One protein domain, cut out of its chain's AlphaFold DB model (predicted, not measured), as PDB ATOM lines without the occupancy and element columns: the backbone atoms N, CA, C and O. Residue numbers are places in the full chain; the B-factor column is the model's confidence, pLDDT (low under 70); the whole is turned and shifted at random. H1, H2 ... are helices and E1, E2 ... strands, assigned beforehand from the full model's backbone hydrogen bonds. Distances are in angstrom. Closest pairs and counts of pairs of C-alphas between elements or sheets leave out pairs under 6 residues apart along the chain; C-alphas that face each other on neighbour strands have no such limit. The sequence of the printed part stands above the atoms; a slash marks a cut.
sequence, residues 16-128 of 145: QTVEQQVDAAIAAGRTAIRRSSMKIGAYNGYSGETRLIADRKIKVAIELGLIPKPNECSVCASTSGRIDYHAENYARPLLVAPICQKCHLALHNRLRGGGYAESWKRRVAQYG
ATOM      1  N   GLN A  16      -6.462  35.866 -28.434       96.44
ATOM      2  CA  GLN A  16      -7.276  36.976 -27.936       96.44
ATOM      3  C   GLN A  16      -6.544  37.734 -26.835       96.44
ATOM      4  O   GLN A  16      -6.487  38.965 -26.857       96.44
ATOM      5  N   THR A  17      -5.928  37.004 -25.903       98.12
ATOM      6  CA  THR A  17      -5.111  37.602 -24.844       98.12
ATOM      7  C   THR A  17      -3.916  38.363 -25.430       98.12
ATOM      8  O   THR A  17      -3.600  39.469 -24.983       98.12
ATOM      9  N   VAL A  18      -3.255  37.818 -26.457       98.38
ATOM     10  CA  VAL A  18      -2.164  38.536 -27.136       98.38
ATOM     11  C   VAL A  18      -2.697  39.751 -27.902       98.38
ATOM     12  O   VAL A  18      -2.086  40.819 -27.845       98.38
ATOM     13  N   GLU A  19      -3.841  39.640 -28.583       98.31
ATOM     14  CA  GLU A  19      -4.441  40.757 -29.318       98.31
ATOM     15  C   GLU A  19      -4.770  41.936 -28.392       98.31
ATOM     16  O   GLU A  19      -4.431  43.073 -28.717       98.31
ATOM     17  N   GLN A  20      -5.323  41.672 -27.205       98.50
ATOM     18  CA  GLN A  20      -5.587  42.702 -26.194       98.50
ATOM     19  C   GLN A  20      -4.306  43.435 -25.765       98.50
ATOM     20  O   GLN A  20      -4.292  44.664 -25.658       98.50
ATOM     21  N   GLN A  21      -3.207  42.704 -25.553       98.50
ATOM     22  CA  GLN A  21      -1.918  43.300 -25.186       98.50
ATOM     23  C   GLN A  21      -1.326  44.149 -26.316       98.50
ATOM     24  O   GLN A  21      -0.793  45.236 -26.064       98.50
ATOM     25  N   VAL A  22      -1.447  43.682 -27.560       98.50
ATOM     26  CA  VAL A  22      -1.040  44.428 -28.756       98.50
ATOM     27  C   VAL A  22      -1.848  45.713 -28.898       98.50
ATOM     28  O   VAL A  22      -1.266  46.778 -29.110       98.50
ATOM     29  N   ASP A  23      -3.168  45.645 -28.739       98.38
ATOM     30  CA  ASP A  23      -4.044  46.811 -28.846       98.38
ATOM     31  C   ASP A  23      -3.728  47.844 -27.761       98.38
ATOM     32  O   ASP A  23      -3.593  49.034 -28.060       98.38
ATOM     33  N   ALA A  24      -3.481  47.393 -26.529       98.31
ATOM     34  CA  ALA A  24      -3.023  48.258 -25.445       98.31
ATOM     35  C   ALA A  24      -1.657  48.904 -25.746       98.31
ATOM     36  O   ALA A  24      -1.433  50.071 -25.421       98.31
ATOM     37  N   ALA A  25      -0.721  48.178 -26.364       98.06
ATOM     38  CA  ALA A  25       0.578  48.729 -26.753       98.06
ATOM     39  C   ALA A  25       0.464  49.767 -27.878       98.06
ATOM     40  O   ALA A  25       1.107  50.817 -27.806       98.06
ATOM     41  N   ILE A  26      -0.381  49.513 -28.882       97.75
ATOM     42  CA  ILE A  26      -0.655  50.453 -29.973       97.75
ATOM     43  C   ILE A  26      -1.311  51.727 -29.430       97.75
ATOM     44  O   ILE A  26      -0.866  52.821 -29.774       97.75
ATOM     45  N   ALA A  27      -2.330  51.597 -28.573       97.56
ATOM     46  CA  ALA A  27      -3.039  52.731 -27.983       97.56
ATOM     47  C   ALA A  27      -2.126  53.595 -27.099       97.56
ATOM     48  O   ALA A  27      -2.197  54.819 -27.145       97.56
ATOM     49  N   ALA A  28      -1.225  52.961 -26.346       97.44
ATOM     50  CA  ALA A  28      -0.255  53.647 -25.496       97.44
ATOM     51  C   ALA A  28       0.969  54.199 -26.256       97.44
ATOM     52  O   ALA A  28       1.868  54.753 -25.628       97.44
ATOM     53  N   GLY A  29       1.061  54.012 -27.579       95.75
ATOM     54  CA  GLY A  29       2.222  54.449 -28.364       95.75
ATOM     55  C   GLY A  29       3.524  53.714 -28.021       95.75
ATOM     56  O   GLY A  29       4.606  54.236 -28.272       95.75
ATOM     57  N   ARG A  30       3.440  52.500 -27.459       93.38
ATOM     58  CA  ARG A  30       4.591  51.693 -27.003       93.38
ATOM     59  C   ARG A  30       5.274  50.886 -28.113       93.38
ATOM     60  O   ARG A  30       6.097  50.028 -27.825       93.38
ATOM     61  N   THR A  31       4.927  51.133 -29.372       94.94
ATOM     62  CA  THR A  31       5.494  50.451 -30.541       94.94
ATOM     63  C   THR A  31       5.816  51.457 -31.638       94.94
ATOM     64  O   THR A  31       5.026  52.362 -31.923       94.94
ATOM     65  N   ALA A  32       6.967  51.278 -32.292       93.75
ATOM     66  CA  ALA A  32       7.347  52.064 -33.463       93.75
ATOM     67  C   ALA A  32       6.724  51.521 -34.764       93.75
ATOM     68  O   ALA A  32       6.784  52.180 -35.808       93.75
ATOM     69  N   ILE A  33       6.104  50.334 -34.724       96.44
ATOM     70  CA  ILE A  33       5.534  49.676 -35.896       96.44
ATOM     71  C   ILE A  33       4.306  50.445 -36.386       96.44
ATOM     72  O   ILE A  33       3.243  50.509 -35.754       96.44
ATOM     73  N   ARG A  34       4.449  51.010 -37.584       95.19
ATOM     74  CA  ARG A  34       3.382  51.714 -38.298       95.19
ATOM     75  C   ARG A  34       2.642  50.769 -39.236       95.19
ATOM     76  O   ARG A  34       3.201  49.799 -39.745       95.19
ATOM     77  N   ARG A  35       1.375  51.087 -39.500       94.81
ATOM     78  CA  ARG A  35       0.609  50.433 -40.567       94.81
ATOM     79  C   ARG A  35       1.292  50.710 -41.910       94.81
ATOM     80  O   ARG A  35       1.654  51.851 -42.187       94.81
ATOM     81  N   SER A  36       1.438  49.679 -42.738       94.12
ATOM     82  CA  SER A  36       1.946  49.831 -44.105       94.12
ATOM     83  C   SER A  36       1.012  50.705 -44.956       94.12
ATOM     84  O   SER A  36      -0.206  50.673 -44.786       94.12
ATOM     85  N   SER A  37       1.586  51.475 -45.884       93.25
ATOM     86  CA  SER A  37       0.861  52.285 -46.877       93.25
ATOM     87  C   SER A  37       0.548  51.524 -48.174       93.25
ATOM     88  O   SER A  37      -0.060  52.079 -49.090       93.25
ATOM     89  N   MET A  38       0.968  50.261 -48.277       92.12
ATOM     90  CA  MET A  38       0.756  49.429 -49.461       92.12
ATOM     91  C   MET A  38      -0.734  49.186 -49.717       92.12
ATOM     92  O   MET A  38      -1.485  48.861 -48.803       92.12
ATOM     93  N   LYS A  39      -1.151  49.247 -50.984       93.44
ATOM     94  CA  LYS A  39      -2.493  48.825 -51.396       93.44
ATOM     95  C   LYS A  39      -2.497  47.325 -51.673       93.44
ATOM     96  O   LYS A  39      -1.896  46.874 -52.644       93.44
ATOM     97  N   ILE A  40      -3.186  46.564 -50.828       94.00
ATOM     98  CA  ILE A  40      -3.408  45.126 -51.018       94.00
ATOM     99  C   ILE A  40      -4.888  44.848 -51.278       94.00
ATOM    100  O   ILE A  40      -5.758  45.541 -50.757       94.00
ATOM    101  N   GLY A  41      -5.175  43.853 -52.119       93.50
ATOM    102  CA  GLY A  41      -6.549  43.474 -52.462       93.50
ATOM    103  C   GLY A  41      -7.298  42.795 -51.312       93.50
ATOM    104  O   GLY A  41      -6.707  42.430 -50.293       93.50
ATOM    105  N   ALA A  42      -8.599  42.585 -51.497       94.50
ATOM    106  CA  ALA A  42      -9.399  41.781 -50.579       94.50
ATOM    107  C   ALA A  42      -8.965  40.304 -50.590       94.50
ATOM    108  O   ALA A  42      -8.407  39.811 -51.573       94.50
ATOM    109  N   TYR A  43      -9.223  39.598 -49.493       92.25
ATOM    110  CA  TYR A  43      -8.962  38.165 -49.366       92.25
ATOM    111  C   TYR A  43      -9.949  37.547 -48.375       92.25
ATOM    112  O   TYR A  43     -10.154  38.102 -47.300       92.25
ATOM    113  N   ASN A  44     -10.580  36.429 -48.745       89.88
ATOM    114  CA  ASN A  44     -11.571  35.713 -47.925       89.88
ATOM    115  C   ASN A  44     -12.716  36.578 -47.364       89.88
ATOM    116  O   ASN A  44     -13.223  36.326 -46.275       89.88
ATOM    117  N   GLY A  45     -13.132  37.611 -48.099       91.12
ATOM    118  CA  GLY A  45     -14.171  38.544 -47.645       91.12
ATOM    119  C   GLY A  45     -13.674  39.664 -46.725       91.12
ATOM    120  O   GLY A  45     -14.474  40.499 -46.318       91.12
ATOM    121  N   TYR A  46     -12.371  39.738 -46.442       94.81
ATOM    122  CA  TYR A  46     -11.757  40.838 -45.698       94.81
ATOM    123  C   TYR A  46     -11.147  41.867 -46.643       94.81
ATOM    124  O   TYR A  46     -10.513  41.516 -47.644       94.81
ATOM    125  N   SER A  47     -11.320  43.149 -46.315       96.38
ATOM    126  CA  SER A  47     -10.775  44.255 -47.099       96.38
ATOM    127  C   SER A  47      -9.248  44.315 -46.998       96.38
ATOM    128  O   SER A  47      -8.637  43.782 -46.066       96.38
ATOM    129  N   GLY A  48      -8.616  45.012 -47.943       95.69
ATOM    130  CA  GLY A  48      -7.183  45.285 -47.868       95.69
ATOM    131  C   GLY A  48      -6.782  46.009 -46.581       95.69
ATOM    132  O   GLY A  48      -5.761  45.683 -45.988       95.69
ATOM    133  N   GLU A  49      -7.614  46.935 -46.100       96.62
ATOM    134  CA  GLU A  49      -7.361  47.663 -44.855       96.62
ATOM    135  C   GLU A  49      -7.367  46.744 -43.630       96.62
ATOM    136  O   GLU A  49      -6.433  46.805 -42.828       96.62
ATOM    137  N   THR A  50      -8.348  45.841 -43.517       96.56
ATOM    138  CA  THR A  50      -8.394  44.856 -42.424       96.56
ATOM    139  C   THR A  50      -7.126  44.003 -42.405       96.56
ATOM    140  O   THR A  50      -6.543  43.762 -41.349       96.56
ATOM    141  N   ARG A  51      -6.630  43.611 -43.585       96.81
ATOM    142  CA  ARG A  51      -5.389  42.838 -43.714       96.81
ATOM    143  C   ARG A  51      -4.150  43.618 -43.271       96.81
ATOM    144  O   ARG A  51      -3.277  43.042 -42.628       96.81
ATOM    145  N   LEU A  52      -4.072  44.916 -43.576       97.19
ATOM    146  CA  LEU A  52      -2.968  45.779 -43.132       97.19
ATOM    147  C   LEU A  52      -2.994  46.026 -41.619       97.19
ATOM    148  O   LEU A  52      -1.936  46.144 -41.001       97.19
ATOM    149  N   ILE A  53      -4.184  46.113 -41.020       97.12
ATOM    150  CA  ILE A  53      -4.340  46.204 -39.562       97.12
ATOM    151  C   ILE A  53      -3.832  44.918 -38.905       97.12
ATOM    152  O   ILE A  53      -3.026  44.993 -37.980       97.12
ATOM    153  N   ALA A  54      -4.226  43.751 -39.417       97.31
ATOM    154  CA  ALA A  54      -3.743  42.472 -38.906       97.31
ATOM    155  C   ALA A  54      -2.220  42.314 -39.052       97.31
ATOM    156  O   ALA A  54      -1.559  41.947 -38.088       97.31
ATOM    157  N   ASP A  55      -1.646  42.664 -40.211       97.38
ATOM    158  CA  ASP A  55      -0.188  42.662 -40.423       97.38
ATOM    159  C   ASP A  55       0.538  43.531 -39.385       97.38
ATOM    160  O   ASP A  55       1.549  43.112 -38.817       97.38
ATOM    161  N   ARG A  56      -0.005  44.717 -39.075       98.12
ATOM    162  CA  ARG A  56       0.537  45.568 -38.011       98.12
ATOM    163  C   ARG A  56       0.479  44.859 -36.657       98.12
ATOM    164  O   ARG A  56       1.493  44.834 -35.968       98.12
ATOM    165  N   LYS A  57      -0.670  44.285 -36.284       98.56
ATOM    166  CA  LYS A  57      -0.839  43.603 -34.992       98.56
ATOM    167  C   LYS A  57       0.131  42.429 -34.832       98.56
ATOM    168  O   LYS A  57       0.784  42.328 -33.800       98.56
ATOM    169  N   ILE A  58       0.301  41.609 -35.869       98.38
ATOM    170  CA  ILE A  58       1.271  40.504 -35.892       98.38
ATOM    171  C   ILE A  58       2.696  41.024 -35.656       98.38
ATOM    172  O   ILE A  58       3.429  40.486 -34.831       98.38
ATOM    173  N   LYS A  59       3.099  42.090 -36.357       98.31
ATOM    174  CA  LYS A  59       4.443  42.673 -36.212       98.31
ATOM    175  C   LYS A  59       4.688  43.243 -34.819       98.31
ATOM    176  O   LYS A  59       5.775  43.051 -34.286       98.31
ATOM    177  N   VAL A  60       3.690  43.904 -34.235       98.56
ATOM    178  CA  VAL A  60       3.756  44.393 -32.850       98.56
ATOM    179  C   VAL A  60       3.854  43.222 -31.870       98.56
ATOM    180  O   VAL A  60       4.681  43.262 -30.969       98.56
ATOM    181  N   ALA A  61       3.082  42.149 -32.065       98.62
ATOM    182  CA  ALA A  61       3.162  40.959 -31.215       98.62
ATOM    183  C   ALA A  61       4.571  40.337 -31.218       98.62
ATOM    184  O   ALA A  61       5.073  39.958 -30.162       98.62
ATOM    185  N   ILE A  62       5.222  40.280 -32.388       98.31
ATOM    186  CA  ILE A  62       6.614  39.819 -32.520       98.31
ATOM    187  C   ILE A  62       7.585  40.794 -31.838       98.31
ATOM    188  O   ILE A  62       8.466  40.353 -31.109       98.31
ATOM    189  N   GLU A  63       7.444  42.105 -32.068       98.12
ATOM    190  CA  GLU A  63       8.308  43.138 -31.467       98.12
ATOM    191  C   GLU A  63       8.278  43.083 -29.934       98.12
ATOM    192  O   GLU A  63       9.316  43.196 -29.289       98.12
ATOM    193  N   LEU A  64       7.097  42.857 -29.358       97.50
ATOM    194  CA  LEU A  64       6.896  42.742 -27.915       97.50
ATOM    195  C   LEU A  64       7.285  41.367 -27.347       97.50
ATOM    196  O   LEU A  64       7.183  41.167 -26.139       97.50
ATOM    197  N   GLY A  65       7.690  40.409 -28.188       97.81
ATOM    198  CA  GLY A  65       8.022  39.046 -27.768       97.81
ATOM    199  C   GLY A  65       6.821  38.216 -27.300       97.81
ATOM    200  O   GLY A  65       7.010  37.188 -26.656       97.81
ATOM    201  N   LEU A  66       5.594  38.643 -27.615       98.12
ATOM    202  CA  LEU A  66       4.365  37.935 -27.237       98.12
ATOM    203  C   LEU A  66       4.119  36.695 -28.104       98.12
ATOM    204  O   LEU A  66       3.502  35.734 -27.652       98.12
ATOM    205  N   ILE A  67       4.605  36.721 -29.347       98.25
ATOM    206  CA  ILE A  67       4.678  35.554 -30.233       98.25
ATOM    207  C   ILE A  67       6.091  35.466 -30.821       98.25
ATOM    208  O   ILE A  67       6.735  36.503 -31.022       98.25
ATOM    209  N   PRO A  68       6.605  34.259 -31.111       97.69
ATOM    210  CA  PRO A  68       7.943  34.115 -31.664       97.69
ATOM    211  C   PRO A  68       8.016  34.658 -33.095       97.69
ATOM    212  O   PRO A  68       7.025  34.732 -33.817       97.69
ATOM    213  N   LYS A  69       9.222  34.997 -33.556       98.00
ATOM    214  CA  LYS A  69       9.445  35.256 -34.981       98.00
ATOM    215  C   LYS A  69       9.265  33.942 -35.764       98.00
ATOM    216  O   LYS A  69       9.843  32.933 -35.360       98.00
ATOM    217  N   PRO A  70       8.538  33.932 -36.895       97.81
ATOM    218  CA  PRO A  70       8.347  32.713 -37.670       97.81
ATOM    219  C   PRO A  70       9.668  32.272 -38.322       97.81
ATOM    220  O   PRO A  70      10.343  33.071 -38.974       97.81
ATOM    221  N   ASN A  71      10.036  31.003 -38.143       97.62
ATOM    222  CA  ASN A  71      11.309  30.429 -38.603       97.62
ATOM    223  C   ASN A  71      11.157  29.134 -39.423       97.62
ATOM    224  O   ASN A  71      12.111  28.723 -40.078       97.62
ATOM    225  N   GLU A  72       9.970  28.530 -39.446       98.19
ATOM    226  CA  GLU A  72       9.674  27.324 -40.216       98.19
ATOM    227  C   GLU A  72       8.282  27.419 -40.851       98.19
ATOM    228  O   GLU A  72       7.318  27.886 -40.243       98.19
ATOM    229  N   CYS A  73       8.171  27.007 -42.113       98.44
ATOM    230  CA  CYS A  73       6.902  26.971 -42.825       98.44
ATOM    231  C   CYS A  73       6.048  25.783 -42.369       98.44
ATOM    232  O   CYS A  73       6.357  24.645 -42.701       98.44
ATOM    233  N   SER A  74       4.899  26.050 -41.758       97.31
ATOM    234  CA  SER A  74       3.929  25.027 -41.333       97.31
ATOM    235  C   SER A  74       3.285  24.227 -42.476       97.31
ATOM    236  O   SER A  74       2.612  23.236 -42.214       97.31
ATOM    237  N   VAL A  75       3.468  24.647 -43.736       97.31
ATOM    238  CA  VAL A  75       2.989  23.901 -44.912       97.31
ATOM    239  C   VAL A  75       4.057  22.960 -45.452       97.31
ATOM    240  O   VAL A  75       3.765  21.810 -45.715       97.31
ATOM    241  N   CYS A  76       5.286  23.435 -45.669       98.06
ATOM    242  CA  CYS A  76       6.307  22.672 -46.404       98.06
ATOM    243  C   CYS A  76       7.607  22.451 -45.623       98.06
ATOM    244  O   CYS A  76       8.624  22.140 -46.238       98.06
ATOM    245  N   ALA A  77       7.611  22.735 -44.318       98.06
ATOM    246  CA  ALA A  77       8.754  22.645 -43.401       98.06
ATOM    247  C   ALA A  77      10.018  23.434 -43.814       98.06
ATOM    248  O   ALA A  77      11.079  23.290 -43.219       98.06
ATOM    249  N   SER A  78       9.944  24.297 -44.835       97.94
ATOM    250  CA  SER A  78      11.094  25.108 -45.249       97.94
ATOM    251  C   SER A  78      11.442  26.122 -44.165       97.94
ATOM    252  O   SER A  78      10.594  26.931 -43.793       97.94
ATOM    253  N   THR A  79      12.713  26.143 -43.777       98.06
ATOM    254  CA  THR A  79      13.340  27.156 -42.911       98.06
ATOM    255  C   THR A  79      14.081  28.236 -43.711       98.06
ATOM    256  O   THR A  79      14.606  29.199 -43.159       98.06
ATOM    257  N   SER A  80      14.123  28.094 -45.041       95.81
ATOM    258  CA  SER A  80      14.808  29.018 -45.948       95.81
ATOM    259  C   SER A  80      13.907  30.146 -46.465       95.81
ATOM    260  O   SER A  80      12.709  29.958 -46.709       95.81
ATOM    261  N   GLY A  81      14.519  31.308 -46.712       95.44
ATOM    262  CA  GLY A  81      13.868  32.469 -47.316       95.44
ATOM    263  C   GLY A  81      12.975  33.248 -46.350       95.44
ATOM    264  O   GLY A  81      13.106  33.164 -45.132       95.44
ATOM    265  N   ARG A  82      12.066  34.055 -46.910       97.31
ATOM    266  CA  ARG A  82      11.108  34.834 -46.119       97.31
ATOM    267  C   ARG A  82       9.966  33.940 -45.634       97.31
ATOM    268  O   ARG A  82       9.262  33.332 -46.451       97.31
ATOM    269  N   ILE A  83       9.768  33.923 -44.320       98.31
ATOM    270  CA  ILE A  83       8.650  33.277 -43.635       98.31
ATOM    271  C   ILE A  83       7.903  34.371 -42.881       98.31
ATOM    272  O   ILE A  83       8.508  35.139 -42.138       98.31
ATOM    273  N   ASP A  84       6.600  34.460 -43.113       97.50
ATOM    274  CA  ASP A  84       5.712  35.393 -42.426       97.50
ATOM    275  C   ASP A  84       4.550  34.610 -41.815       97.50
ATOM    276  O   ASP A  84       4.221  33.506 -42.256       97.50
ATOM    277  N   TYR A  85       3.890  35.202 -40.828       98.12
ATOM    278  CA  TYR A  85       2.609  34.691 -40.361       98.12
ATOM    279  C   TYR A  85       1.493  34.995 -41.360       98.12
ATOM    280  O   TYR A  85       1.416  36.085 -41.929       98.12
ATOM    281  N   HIS A  86       0.608  34.022 -41.542       97.06
ATOM    282  CA  HIS A  86      -0.601  34.133 -42.340       97.06
ATOM    283  C   HIS A  86      -1.838  33.964 -41.463       97.06
ATOM    284  O   HIS A  86      -1.930  32.995 -40.712       97.06
ATOM    285  N   ALA A  87      -2.791  34.886 -41.606       95.38
ATOM    286  CA  ALA A  87      -4.122  34.794 -41.021       95.38
ATOM    287  C   ALA A  87      -5.122  34.387 -42.107       95.38
ATOM    288  O   ALA A  87      -5.291  35.104 -43.095       95.38
ATOM    289  N   GLU A  88      -5.812  33.269 -41.907       93.38
ATOM    290  CA  GLU A  88      -6.909  32.861 -42.794       93.38
ATOM    291  C   GLU A  88      -8.204  33.624 -42.454       93.38
ATOM    292  O   GLU A  88      -8.953  34.039 -43.345       93.38
ATOM    293  N   ASN A  89      -8.410  33.874 -41.154       93.00
ATOM    294  CA  ASN A  89      -9.467  34.699 -40.579       93.00
ATOM    295  C   ASN A  89      -8.879  36.019 -40.059       93.00
ATOM    296  O   ASN A  89      -8.384  36.100 -38.937       93.00
ATOM    297  N   TYR A  90      -8.983  37.084 -40.851       94.50
ATOM    298  CA  TYR A  90      -8.448  38.397 -40.479       94.50
ATOM    299  C   TYR A  90      -9.246  39.126 -39.377       94.50
ATOM    300  O   TYR A  90      -8.807  40.186 -38.938       94.50
ATOM    301  N   ALA A  91     -10.376  38.580 -38.904       94.06
ATOM    302  CA  ALA A  91     -11.039  39.058 -37.683       94.06
ATOM    303  C   ALA A  91     -10.383  38.523 -36.398       94.06
ATOM    304  O   ALA A  91     -10.671  39.034 -35.323       94.06
ATOM    305  N   ARG A  92      -9.511  37.510 -36.508       94.69
ATOM    306  CA  ARG A  92      -8.659  37.000 -35.426       94.69
ATOM    307  C   ARG A  92      -7.198  37.096 -35.869       94.69
ATOM    308  O   ARG A  92      -6.606  36.101 -36.282       94.69
ATOM    309  N   PRO A  93      -6.609  38.302 -35.862       95.94
ATOM    310  CA  PRO A  93      -5.346  38.596 -36.538       95.94
ATOM    311  C   PRO A  93      -4.147  37.823 -35.987       95.94
ATOM    312  O   PRO A  93      -3.139  37.739 -36.681       95.94
ATOM    313  N   LEU A  94      -4.243  37.280 -34.769       97.75
ATOM    314  CA  LEU A  94      -3.192  36.478 -34.141       97.75
ATOM    315  C   LEU A  94      -3.499  34.974 -34.122       97.75
ATOM    316  O   LEU A  94      -2.703  34.194 -33.602       97.75
ATOM    317  N   LEU A  95      -4.600  34.556 -34.753       96.06
ATOM    318  CA  LEU A  95      -4.850  33.167 -35.116       96.06
ATOM    319  C   LEU A  95      -4.131  32.871 -36.440       96.06
ATOM    320  O   LEU A  95      -4.727  32.890 -37.520       96.06
ATOM    321  N   VAL A  96      -2.813  32.682 -36.356       96.88
ATOM    322  CA  VAL A  96      -1.919  32.664 -37.521       96.88
ATOM    323  C   VAL A  96      -1.047  31.422 -37.603       96.88
ATOM    324  O   VAL A  96      -0.662  30.845 -36.591       96.88
ATOM    325  N   ALA A  97      -0.677  31.055 -38.829       97.00
ATOM    326  CA  ALA A  97       0.277  29.990 -39.112       97.00
ATOM    327  C   ALA A  97       1.520  30.555 -39.824       97.00
ATOM    328  O   ALA A  97       1.381  31.401 -40.714       97.00
ATOM    329  N   PRO A  98       2.744  30.130 -39.462       97.94
ATOM    330  CA  PRO A  98       3.953  30.579 -40.141       97.94
ATOM    331  C   PRO A  98       4.049  29.894 -41.506       97.94
ATOM    332  O   PRO A  98       3.953  28.669 -41.595       97.94
ATOM    333  N   ILE A  99       4.227  30.656 -42.585       98.12
ATOM    334  CA  ILE A  99       4.346  30.105 -43.940       98.12
ATOM    335  C   ILE A  99       5.407  30.835 -44.763       98.12
ATOM    336  O   ILE A  99       5.571  32.052 -44.688       98.12
ATOM    337  N   CYS A 100       6.135  30.085 -45.593       98.50
ATOM    338  CA  CYS A 100       7.098  30.670 -46.521       98.50
ATOM    339  C   CYS A 100       6.383  31.403 -47.662       98.50
ATOM    340  O   CYS A 100       5.264  31.049 -48.044       98.50
ATOM    341  N   GLN A 101       7.063  32.370 -48.281       97.44
ATOM    342  CA  GLN A 101       6.510  33.175 -49.380       97.44
ATOM    343  C   GLN A 101       5.878  32.333 -50.507       97.44
ATOM    344  O   GLN A 101       4.818  32.683 -51.025       97.44
ATOM    345  N   LYS A 102       6.495  31.201 -50.879       97.38
ATOM    346  CA  LYS A 102       5.990  30.326 -51.953       97.38
ATOM    347  C   LYS A 102       4.647  29.678 -51.591       97.38
ATOM    348  O   LYS A 102       3.762  29.598 -52.443       97.38
ATOM    349  N   CYS A 103       4.495  29.217 -50.348       97.94
ATOM    350  CA  CYS A 103       3.233  28.676 -49.838       97.94
ATOM    351  C   CYS A 103       2.201  29.791 -49.650       97.94
ATOM    352  O   CYS A 103       1.057  29.627 -50.055       97.94
ATOM    353  N   HIS A 104       2.630  30.949 -49.146       97.00
ATOM    354  CA  HIS A 104       1.785  32.120 -48.924       97.00
ATOM    355  C   HIS A 104       1.103  32.597 -50.205       97.00
ATOM    356  O   HIS A 104      -0.113  32.776 -50.245       97.00
ATOM    357  N   LEU A 105       1.870  32.749 -51.286       95.69
ATOM    358  CA  LEU A 105       1.324  33.168 -52.574       95.69
ATOM    359  C   LEU A 105       0.416  32.103 -53.191       95.69
ATOM    360  O   LEU A 105      -0.617  32.450 -53.760       95.69
ATOM    361  N   ALA A 106       0.765  30.818 -53.081       95.94
ATOM    362  CA  ALA A 106      -0.098  29.745 -53.569       95.94
ATOM    363  C   ALA A 106      -1.447  29.736 -52.831       95.94
ATOM    364  O   ALA A 106      -2.489  29.695 -53.479       95.94
ATOM    365  N   LEU A 107      -1.425  29.874 -51.503       95.38
ATOM    366  CA  LEU A 107      -2.622  29.937 -50.669       95.38
ATOM    367  C   LEU A 107      -3.492  31.156 -51.005       95.38
ATOM    368  O   LEU A 107      -4.696  31.008 -51.214       95.38
ATOM    369  N   HIS A 108      -2.894  32.346 -51.143       94.31
ATOM    370  CA  HIS A 108      -3.629  33.558 -51.527       94.31
ATOM    371  C   HIS A 108      -4.264  33.477 -52.918       94.31
ATOM    372  O   HIS A 108      -5.281  34.121 -53.174       94.31
ATOM    373  N   ASN A 109      -3.672  32.690 -53.814       93.81
ATOM    374  CA  ASN A 109      -4.155  32.524 -55.176       93.81
ATOM    375  C   ASN A 109      -5.068  31.303 -55.352       93.81
ATOM    376  O   ASN A 109      -5.572  31.113 -56.452       93.81
ATOM    377  N   ARG A 110      -5.321  30.491 -54.320       93.44
ATOM    378  CA  ARG A 110      -6.028  29.204 -54.475       93.44
ATOM    379  C   ARG A 110      -7.456  29.315 -55.018       93.44
ATOM    380  O   ARG A 110      -7.937  28.391 -55.655       93.44
ATOM    381  N   LEU A 111      -8.123  30.443 -54.762       90.44
ATOM    382  CA  LEU A 111      -9.477  30.725 -55.252       90.44
ATOM    383  C   LEU A 111      -9.473  31.369 -56.645       90.44
ATOM    384  O   LEU A 111     -10.529  31.658 -57.201       90.44
ATOM    385  N   ARG A 112      -8.291  31.623 -57.216       87.75
ATOM    386  CA  ARG A 112      -8.167  32.044 -58.611       87.75
ATOM    387  C   ARG A 112      -8.285  30.810 -59.502       87.75
ATOM    388  O   ARG A 112      -7.715  29.764 -59.201       87.75
ATOM    389  N   GLY A 113      -9.007  30.951 -60.610       85.31
ATOM    390  CA  GLY A 113      -9.202  29.868 -61.572       85.31
ATOM    391  C   GLY A 113      -7.909  29.396 -62.250       85.31
ATOM    392  O   GLY A 113      -6.845  30.018 -62.151       85.31
ATOM    393  N   GLY A 114      -8.022  28.283 -62.974       87.44
ATOM    394  CA  GLY A 114      -6.934  27.710 -63.764       87.44
ATOM    395  C   GLY A 114      -5.783  27.173 -62.910       87.44
ATOM    396  O   GLY A 114      -5.987  26.578 -61.853       87.44
ATOM    397  N   GLY A 115      -4.549  27.390 -63.371       90.06
ATOM    398  CA  GLY A 115      -3.348  26.802 -62.764       90.06
ATOM    399  C   GLY A 115      -3.059  27.227 -61.318       90.06
ATOM    400  O   GLY A 115      -2.265  26.569 -60.647       90.06
ATOM    401  N   TYR A 116      -3.690  28.293 -60.815       91.19
ATOM    402  CA  TYR A 116      -3.510  28.750 -59.435       91.19
ATOM    403  C   TYR A 116      -4.193  27.836 -58.415       91.19
ATOM    404  O   TYR A 116      -3.550  27.446 -57.439       91.19
ATOM    405  N   ALA A 117      -5.447  27.446 -58.660       90.69
ATOM    406  CA  ALA A 117      -6.155  26.480 -57.823       90.69
ATOM    407  C   ALA A 117      -5.404  25.140 -57.773       90.69
ATOM    408  O   ALA A 117      -5.138  24.605 -56.696       90.69
ATOM    409  N   GLU A 118      -4.954  24.649 -58.931       92.56
ATOM    410  CA  GLU A 118      -4.164  23.415 -59.021       92.56
ATOM    411  C   GLU A 118      -2.804  23.529 -58.319       92.56
ATOM    412  O   GLU A 118      -2.316  22.566 -57.733       92.56
ATOM    413  N   SER A 119      -2.192  24.718 -58.317       94.00
ATOM    414  CA  SER A 119      -0.956  24.968 -57.568       94.00
ATOM    415  C   SER A 119      -1.141  24.764 -56.065       94.00
ATOM    416  O   SER A 119      -0.277  24.168 -55.421       94.00
ATOM    417  N   TRP A 120      -2.270  25.208 -55.505       95.06
ATOM    418  CA  TRP A 120      -2.582  24.964 -54.097       95.06
ATOM    419  C   TRP A 120      -2.905  23.492 -53.827       95.06
ATOM    420  O   TRP A 120      -2.306  22.907 -52.928       95.06
ATOM    421  N   LYS A 121      -3.752  22.862 -54.652       94.38
ATOM    422  CA  LYS A 121      -4.070  21.426 -54.534       94.38
ATOM    423  C   LYS A 121      -2.818  20.552 -54.528       94.38
ATOM    424  O   LYS A 121      -2.699  19.668 -53.687       94.38
ATOM    425  N   ARG A 122      -1.845  20.838 -55.404       95.44
ATOM    426  CA  ARG A 122      -0.556  20.128 -55.420       95.44
ATOM    427  C   ARG A 122       0.216  20.272 -54.114       95.44
ATOM    428  O   ARG A 122       0.831  19.306 -53.686       95.44
ATOM    429  N   ARG A 123       0.196  21.447 -53.474       96.12
ATOM    430  CA  ARG A 123       0.832  21.617 -52.155       96.12
ATOM    431  C   ARG A 123       0.139  20.771 -51.103       96.12
ATOM    432  O   ARG A 123       0.829  20.121 -50.331       96.12
ATOM    433  N   VAL A 124      -1.190  20.756 -51.099       95.75
ATOM    434  CA  VAL A 124      -1.938  19.941 -50.139       95.75
ATOM    435  C   VAL A 124      -1.654  18.457 -50.341       95.75
ATOM    436  O   VAL A 124      -1.294  17.786 -49.386       95.75
ATOM    437  N   ALA A 125      -1.686  17.968 -51.580       96.56
ATOM    438  CA  ALA A 125      -1.336  16.581 -51.885       96.56
ATOM    439  C   ALA A 125       0.123  16.231 -51.536       96.56
ATOM    440  O   ALA A 125       0.410  15.100 -51.162       96.56
ATOM    441  N   GLN A 126       1.052  17.182 -51.681       97.75
ATOM    442  CA  GLN A 126       2.473  16.949 -51.421       97.75
ATOM    443  C   GLN A 126       2.826  16.950 -49.929       97.75
ATOM    444  O   GLN A 126       3.732  16.220 -49.533       97.75
ATOM    445  N   TYR A 127       2.190  17.806 -49.127       97.31
ATOM    446  CA  TYR A 127       2.605  18.051 -47.740       97.31
ATOM    447  C   TYR A 127       1.543  17.719 -46.686       97.31
ATOM    448  O   TYR A 127       1.837  17.806 -45.494       97.31
ATOM    449  N   GLY A 128       0.317  17.398 -47.098       95.19
ATOM    450  CA  GLY A 128      -0.743  16.966 -46.195       95.19
ATOM    451  C   GLY A 128      -0.530  15.540 -45.686       95.19
ATOM    452  O   GLY A 128       0.118  14.722 -46.338       95.19
TER     453      GLY A 128
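AT A GLANCE: This is residues 16 to 128 of the 145 residues of an uncharacterized protein of Comamonadaceae bacterium (UniProt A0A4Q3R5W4). A small hairpin of two strands, E1 and E2, sits in the middle of an elongated row, with H2 and then H1 toward one end and H3 and then H4 toward the other. Two long links with no named element, residues 28 to 47 and 64 to 82, run on either side of H2 in the chain. The printed part has 113 residues, with four named helices and two named strands in the order H1, H2, E1, E2, H3, H4; the sheet E1 - E2 is antiparallel and the class is mostly helix. The whole is compact, with a radius of gyration of the C-alphas of 14.9 A, and spans 46 by 28 by 23 A.

IN THESE COORDINATES: H1, residues 16 to 27, begins at C-alpha 16 (-7.276, 36.976, -27.936) and is 16.3 A long. H2, residues 48 to 63, is the longest helix, 22.7 A. E1 is residues 83 to 87, 13.1 A, and E2 residues 96 to 100, 12.9 A. H3, residues 101 to 109, measures 12.2 A. H4, residues 115 to 127, measures 18.4 A and ends at C-alpha 127 (2.605, 18.051, -47.740).

HOW THE PARTS SIT: H1, with residues 18 to 23 alone, touches H2, about perpendicular at 86 degrees; the closest C-alphas, of Val 22 and Ala 61, are 6.0 A apart. The closest C-alphas of H2 and E1, Ile 58 and Tyr 85, are 7.5 A apart. In the hairpin E1 and E2, N 86 and O 97 are within hydrogen-bond range at 2.9 A. The closest C-alphas of E1 and H3, Ile 83 and Gln 101, are 6.1 A apart. H3 touches H4 at a steep tilt of 53 degrees, opposite ways; the closest C-alphas, of Ala 106 and Trp 120, are 5.4 A apart. H1 and H4 are apart. In H1, H2, H3 and H4 every O i to N i+4 pair is within hydrogen-bond range.

THE WHOLE: The two C-alphas farthest apart, of Ala 28 and Gly 114, are 46.7 A apart. The printed part has no cut. The links H1 to H2 and H2 to E1 are long. The mean pLDDT of the printed part is 95.9, and no printed residue is under 70.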